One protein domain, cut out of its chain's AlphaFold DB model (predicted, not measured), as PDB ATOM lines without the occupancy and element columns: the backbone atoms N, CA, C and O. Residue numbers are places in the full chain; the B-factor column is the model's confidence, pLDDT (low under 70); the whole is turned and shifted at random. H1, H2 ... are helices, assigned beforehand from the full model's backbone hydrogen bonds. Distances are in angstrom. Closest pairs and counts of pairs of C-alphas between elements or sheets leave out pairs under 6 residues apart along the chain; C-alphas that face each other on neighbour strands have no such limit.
ATOM      1  N   ALA A 199     176.561 109.088 176.187       86.62
ATOM      2  CA  ALA A 199     177.482 109.708 175.236       86.62
ATOM      3  C   ALA A 199     177.342 111.243 175.225       86.62
ATOM      4  O   ALA A 199     178.347 111.948 175.296       86.62
ATOM      5  N   GLN A 200     176.107 111.760 175.227       89.56
ATOM      6  CA  GLN A 200     175.837 113.199 175.303       89.56
ATOM      7  C   GLN A 200     176.339 113.812 176.619       89.56
ATOM      8  O   GLN A 200     176.965 114.870 176.594       89.56
ATOM      9  N   TRP A 201     176.119 113.150 177.761       91.94
ATOM     10  CA  TRP A 201     176.644 113.611 179.050       91.94
ATOM     11  C   TRP A 201     178.178 113.626 179.075       91.94
ATOM     12  O   TRP A 201     178.771 114.608 179.518       91.94
ATOM     13  N   LYS A 202     178.835 112.586 178.541       92.81
ATOM     14  CA  LYS A 202     180.302 112.534 178.440       92.81
ATOM     15  C   LYS A 202     180.840 113.667 177.562       92.81
ATOM     16  O   LYS A 202     181.739 114.381 177.994       92.81
ATOM     17  N   GLN A 203     180.233 113.897 176.396       93.19
ATOM     18  CA  GLN A 203     180.580 115.014 175.514       93.19
ATOM     19  C   GLN A 203     180.360 116.377 176.196       93.19
ATOM     20  O   GLN A 203     181.169 117.289 176.033       93.19
ATOM     21  N   GLN A 204     179.297 116.521 176.995       93.06
ATOM     22  CA  GLN A 204     179.050 117.735 177.772       93.06
ATOM     23  C   GLN A 204     180.142 117.956 178.829       93.06
ATOM     24  O   GLN A 204     180.657 119.068 178.928       93.06
ATOM     25  N   MET A 205     180.532 116.915 179.571       94.31
ATOM     26  CA  MET A 205     181.614 116.989 180.558       94.31
ATOM     27  C   MET A 205     182.963 117.328 179.910       94.31
ATOM     28  O   MET A 205     183.624 118.254 180.368       94.31
ATOM     29  N   GLU A 206     183.320 116.669 178.804       93.38
ATOM     30  CA  GLU A 206     184.534 116.971 178.029       93.38
ATOM     31  C   GLU A 206     184.523 118.414 177.497       93.38
ATOM     32  O   GLU A 206     185.531 119.113 177.573       93.38
ATOM     33  N   SER A 207     183.370 118.916 177.030       94.12
ATOM     34  CA  SER A 207     183.242 120.313 176.588       94.12
ATOM     35  C   SER A 207     183.374 121.323 177.736       94.12
ATOM     36  O   SER A 207     183.945 122.397 177.546       94.12
ATOM     37  N   ALA A 208     182.890 120.981 178.935       90.88
ATOM     38  CA  ALA A 208     182.998 121.822 180.122       90.88
ATOM     39  C   ALA A 208     184.431 121.836 180.679       90.88
ATOM     40  O   ALA A 208     184.914 122.883 181.109       90.88
ATOM     41  N   GLU A 209     185.128 120.700 180.630       91.69
ATOM     42  CA  GLU A 209     186.543 120.585 180.988       91.69
ATOM     43  C   GLU A 209     187.435 121.345 179.996       91.69
ATOM     44  O   GLU A 209     188.279 122.136 180.417       91.69
ATOM     45  N   ALA A 210     187.178 121.228 178.689       93.31
ATOM     46  CA  ALA A 210     187.867 122.014 177.666       93.31
ATOM     47  C   ALA A 210     187.625 123.528 177.823       93.31
ATOM     48  O   ALA A 210     188.566 124.316 177.741       93.31
ATOM     49  N   ALA A 211     186.385 123.948 178.107       90.75
ATOM     50  CA  ALA A 211     186.060 125.352 178.375       90.75
ATOM     51  C   ALA A 211     186.753 125.878 179.645       90.75
ATOM     52  O   ALA A 211     187.194 127.028 179.682       90.75
ATOM     53  N   ARG A 212     186.890 125.034 180.674       90.62
ATOM     54  CA  ARG A 212     187.635 125.357 181.894       90.62
ATOM     55  C   ARG A 212     189.132 125.502 181.621       90.62
ATOM     56  O   ARG A 212     189.708 126.500 182.037       90.62
ATOM     57  N   ALA A 213     189.739 124.565 180.894       90.62
ATOM     58  CA  ALA A 213     191.154 124.623 180.528       90.62
ATOM     59  C   ALA A 213     191.479 125.858 179.666       90.62
ATOM     60  O   ALA A 213     192.500 126.510 179.882       90.62
ATOM     61  N   ALA A 214     190.585 126.232 178.741       92.75
ATOM     62  CA  ALA A 214     190.707 127.468 177.969       92.75
ATOM     63  C   ALA A 214     190.674 128.716 178.871       92.75
ATOM     64  O   ALA A 214     191.546 129.572 178.764       92.75
ATOM     65  N   LEU A 215     189.729 128.789 179.816       92.50
ATOM     66  CA  LEU A 215     189.635 129.904 180.763       92.50
ATOM     67  C   LEU A 215     190.838 129.971 181.722       92.50
ATOM     68  O   LEU A 215     191.302 131.063 182.048       92.50
ATOM     69  N   GLU A 216     191.372 128.828 182.156       91.06
ATOM     70  CA  GLU A 216     192.597 128.766 182.963       91.06
ATOM     71  C   GLU A 216     193.820 129.260 182.158       91.06
ATOM     72  O   GLU A 216     194.613 130.040 182.689       91.06
ATOM     73  N   SER A 217     193.923 128.919 180.867       92.19
ATOM     74  CA  SER A 217     194.943 129.452 179.948       92.19
ATOM     75  C   SER A 217     194.809 130.967 179.727       92.19
ATOM     76  O   SER A 217     195.795 131.694 179.850       92.19
ATOM     77  N   ASP A 218     193.601 131.468 179.453       93.56
ATOM     78  CA  ASP A 218     193.337 132.901 179.249       93.56
ATOM     79  C   ASP A 218     193.685 133.724 180.502       93.56
ATOM     80  O   ASP A 218     194.288 134.798 180.408       93.56
ATOM     81  N   LEU A 219     193.362 133.210 181.696       92.62
ATOM     82  CA  LEU A 219     193.731 133.843 182.964       92.62
ATOM     83  C   LEU A 219     195.246 133.829 183.199       92.62
ATOM     84  O   LEU A 219     195.795 134.851 183.615       92.62
ATOM     85  N   GLN A 220     195.939 132.724 182.904       89.38
ATOM     86  CA  GLN A 220     197.404 132.664 182.987       89.38
ATOM     87  C   GLN A 220     198.061 133.663 182.022       89.38
ATOM     88  O   GLN A 220     198.965 134.399 182.422       89.38
ATOM     89  N   GLN A 221     197.565 133.766 180.784       91.44
ATOM     90  CA  GLN A 221     198.042 134.750 179.811       91.44
ATOM     91  C   GLN A 221     197.760 136.190 180.269       91.44
ATOM     92  O   GLN A 221     198.611 137.069 180.102       91.44
ATOM     93  N   TYR A 222     196.602 136.450 180.884       89.06
ATOM     94  CA  TYR A 222     196.279 137.759 181.447       89.06
ATOM     95  C   TYR A 222     197.217 138.138 182.604       89.06
ATOM     96  O   TYR A 222     197.747 139.250 182.612       89.06
ATOM     97  N   VAL A 223     197.497 137.217 183.534       88.62
ATOM     98  CA  VAL A 223     198.455 137.437 184.635       88.62
ATOM     99  C   VAL A 223     199.872 137.670 184.094       88.62
ATOM    100  O   VAL A 223     200.519 138.642 184.484       88.62
ATOM    101  N   ALA A 224     200.329 136.883 183.116       86.06
ATOM    102  CA  ALA A 224     201.607 137.114 182.431       86.06
ATOM    103  C   ALA A 224     201.658 138.478 181.701       86.06
ATOM    104  O   ALA A 224     202.692 139.155 181.691       86.06
ATOM    105  N   SER A 225     200.532 138.936 181.143       87.81
ATOM    106  CA  SER A 225     200.413 140.285 180.577       87.81
ATOM    107  C   SER A 225     200.473 141.381 181.647       87.81
ATOM    108  O   SER A 225     201.003 142.453 181.368       87.81
ATOM    109  N   LEU A 226     199.978 141.147 182.867       85.75
ATOM    110  CA  LEU A 226     200.116 142.107 183.969       85.75
ATOM    111  C   LEU A 226     201.573 142.247 184.430       85.75
ATOM    112  O   LEU A 226     202.019 143.372 184.624       85.75
ATOM    113  N   HIS A 227     202.336 141.151 184.507       79.69
ATOM    114  CA  HIS A 227     203.776 141.209 184.815       79.69
ATOM    115  C   HIS A 227     204.584 142.051 183.811       79.69
ATOM    116  O   HIS A 227     205.605 142.627 184.172       79.69
ATOM    117  N   THR A 228     204.139 142.120 182.552       81.62
ATOM    118  CA  THR A 228     204.833 142.830 181.461       81.62
ATOM    119  C   THR A 228     204.277 144.228 181.171       81.62
ATOM    120  O   THR A 228     204.895 144.988 180.427       81.62
ATOM    121  N   LYS A 229     203.141 144.605 181.770       84.00
ATOM    122  CA  LYS A 229     202.575 145.955 181.669       84.00
ATOM    123  C   LYS A 229     203.255 146.893 182.660       84.00
ATOM    124  O   LYS A 229     202.926 146.907 183.846       84.00
ATOM    125  N   ALA A 230     204.175 147.696 182.143       85.69
ATOM    126  CA  ALA A 230     204.639 148.908 182.803       85.69
ATOM    127  C   ALA A 230     203.696 150.092 182.518       85.69
ATOM    128  O   ALA A 230     202.942 150.072 181.539       85.69
ATOM    129  N   ASP A 231     203.734 151.105 183.376       86.88
ATOM    130  CA  ASP A 231     203.150 152.420 183.123       86.88
ATOM    131  C   ASP A 231     204.048 153.274 182.196       86.88
ATOM    132  O   ASP A 231     205.122 152.842 181.766       86.88
ATOM    133  N   ASP A 232     203.633 154.510 181.901       87.56
ATOM    134  CA  ASP A 232     204.428 155.456 181.095       87.56
ATOM    135  C   ASP A 232     205.760 155.869 181.774       87.56
ATOM    136  O   ASP A 232     206.640 156.436 181.122       87.56
ATOM    137  N   SER A 233     205.919 155.588 183.073       85.25
ATOM    138  CA  SER A 233     207.144 155.809 183.857       85.25
ATOM    139  C   SER A 233     208.139 154.645 183.741       85.25
ATOM    140  O   SER A 233     209.316 154.817 184.063       85.25
ATOM    141  N   GLY A 234     207.689 153.479 183.262       82.81
ATOM    142  CA  GLY A 234     208.452 152.231 183.226       82.81
ATOM    143  C   GLY A 234     208.292 151.351 184.473       82.81
ATOM    144  O   GLY A 234     208.910 150.287 184.534       82.81
ATOM    145  N   ASP A 235     207.462 151.753 185.439       82.62
ATOM    146  CA  ASP A 235     207.179 150.988 186.653       82.62
ATOM    147  C   ASP A 235     206.082 149.948 186.381       82.62
ATOM    148  O   ASP A 235     205.099 150.219 185.691       82.62
ATOM    149  N   SER A 236     206.220 148.731 186.921       81.62
ATOM    150  CA  SER A 236     205.208 147.680 186.731       81.62
ATOM    151  C   SER A 236     203.863 148.102 187.327       81.62
ATOM    152  O   SER A 236     203.770 148.430 188.510       81.62
ATOM    153  N   LEU A 237     202.800 148.037 186.517       80.94
ATOM    154  CA  LEU A 237     201.449 148.448 186.907       80.94
ATOM    155  C   LEU A 237     200.882 147.589 188.055       80.94
ATOM    156  O   LEU A 237     199.977 148.021 188.770       80.94
ATOM    157  N   VAL A 238     201.396 146.363 188.219       82.00
ATOM    158  CA  VAL A 238     201.010 145.420 189.276       82.00
ATOM    159  C   VAL A 238     202.263 144.752 189.845       82.00
ATOM    160  O   VAL A 238     202.769 143.773 189.301       82.00
ATOM    161  N   ALA A 239     202.742 145.258 190.982       78.69
ATOM    162  CA  ALA A 239     203.802 144.609 191.745       78.69
ATOM    163  C   ALA A 239     203.263 143.358 192.461       78.69
ATOM    164  O   ALA A 239     202.539 143.455 193.454       78.69
ATOM    165  N   PHE A 240     203.629 142.177 191.964       80.06
ATOM    166  CA  PHE A 240     203.420 140.912 192.667       80.06
ATOM    167  C   PHE A 240     204.542 140.707 193.697       80.06
ATOM    168  O   PHE A 240     205.703 140.932 193.357       80.06
ATOM    169  N   PRO A 241     204.242 140.273 194.937       85.75
ATOM    170  CA  PRO A 241     205.268 139.855 195.890       85.75
ATOM    171  C   PRO A 241     206.121 138.705 195.342       85.75
ATOM    172  O   PRO A 241     205.582 137.800 194.704       85.75
ATOM    173  N   ASP A 242     207.420 138.685 195.654       82.62
ATOM    174  CA  ASP A 242     208.361 137.659 195.163       82.62
ATOM    175  C   ASP A 242     207.914 136.222 195.501       82.62
ATOM    176  O   ASP A 242     208.148 135.290 194.735       82.62
ATOM    177  N   ASN A 243     207.209 136.049 196.624       85.88
ATOM    178  CA  ASN A 243     206.673 134.772 197.094       85.88
ATOM    179  C   ASN A 243     205.276 134.424 196.539       85.88
ATOM    180  O   ASN A 243     204.677 133.450 196.993       85.88
ATOM    181  N   TYR A 244     204.718 135.198 195.599       82.62
ATOM    182  CA  TYR A 244     203.376 134.954 195.050       82.62
ATOM    183  C   TYR A 244     203.248 133.541 194.462       82.62
ATOM    184  O   TYR A 244     202.315 132.815 194.801       82.62
ATOM    185  N   ASN A 245     204.223 133.128 193.647       81.44
ATOM    186  CA  ASN A 245     204.231 131.802 193.027       81.44
ATOM    187  C   ASN A 245     204.380 130.679 194.065       81.44
ATOM    188  O   ASN A 245     203.711 129.657 193.943       81.44
ATOM    189  N   ASP A 246     205.179 130.886 195.117       82.56
ATOM    190  CA  ASP A 246     205.342 129.914 196.206       82.56
ATOM    191  C   ASP A 246     204.041 129.741 197.000       82.56
ATOM    192  O   ASP A 246     203.634 128.622 197.303       82.56
ATOM    193  N   VAL A 247     203.348 130.844 197.308       81.50
ATOM    194  CA  VAL A 247     202.050 130.810 197.997       81.50
ATOM    195  C   VAL A 247     200.996 130.119 197.131       81.50
ATOM    196  O   VAL A 247     200.275 129.263 197.636       81.50
ATOM    197  N   VAL A 248     200.934 130.425 195.831       81.81
ATOM    198  CA  VAL A 248     200.011 129.767 194.891       81.81
ATOM    199  C   VAL A 248     200.330 128.273 194.740       81.81
ATOM    200  O   VAL A 248     199.404 127.468 194.698       81.81
ATOM    201  N   ALA A 249     201.606 127.877 194.731       83.94
ATOM    202  CA  ALA A 249     202.015 126.470 194.687       83.94
ATOM    203  C   ALA A 249     201.716 125.705 195.994       83.94
ATOM    204  O   ALA A 249     201.481 124.496 195.961       83.94
ATOM    205  N   LEU A 250     201.712 126.396 197.139       83.31
ATOM    206  CA  LEU A 250     201.338 125.836 198.443       83.31
ATOM    207  C   LEU A 250     199.818 125.778 198.665       83.31
ATOM    208  O   LEU A 250     199.365 124.968 199.474       83.31
ATOM    209  N   MET A 251     199.027 126.602 197.969       77.19
ATOM    210  CA  MET A 251     197.564 126.538 198.017       77.19
ATOM    211  C   MET A 251     197.069 125.246 197.366       77.19
ATOM    212  O   MET A 251     197.081 125.084 196.146       77.19
TER     213      MET A 251
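Overview. This is residues 199 to 251 of the 630 residues of an uncharacterized protein of Achlya hypogyna (UniProt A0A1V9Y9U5). One long helix, H1, makes most of the length, and the loop after it runs on past its end, folds back and leads to a short helix, H2, set off to one side like the tip of a hook. The 53 printed residues hold two named helices, H1 then H2, and no named strand; the class is all helix. The whole is extended, with a radius of gyration of the C-alphas of 16.7 A, and flat, spanning 55 by 28 by 8 A.

Along the chain. H1, residues 199 to 228, measures 43.4 A from C-alpha 199 at (177.482, 109.708, 175.236) to C-alpha 228 at (204.833, 142.830, 181.461). H2, residues 244 to 250, ends with C-alpha 250 at (201.338, 125.836, 198.443), 9.9 A from C-alpha 244.

Arrangement. H1 and H2 are apart, with no C-alpha of the one within 8 A of the other. Residues 199 to 222, which belong to H1, stand free, and so do residues 241 to 251, of which 244 to 250 belong to H2. In H1 and H2 every O i to N i+4 pair is within hydrogen-bond range.

Size, cuts and confidence. The two C-alphas farthest apart, those of Ala 199 and Ser 233, are 55.5 A apart. The link from H1 to H2, 15 residues, is long. The printed part has no cut. Its mean pLDDT is 87.1, and no printed residue is under 70.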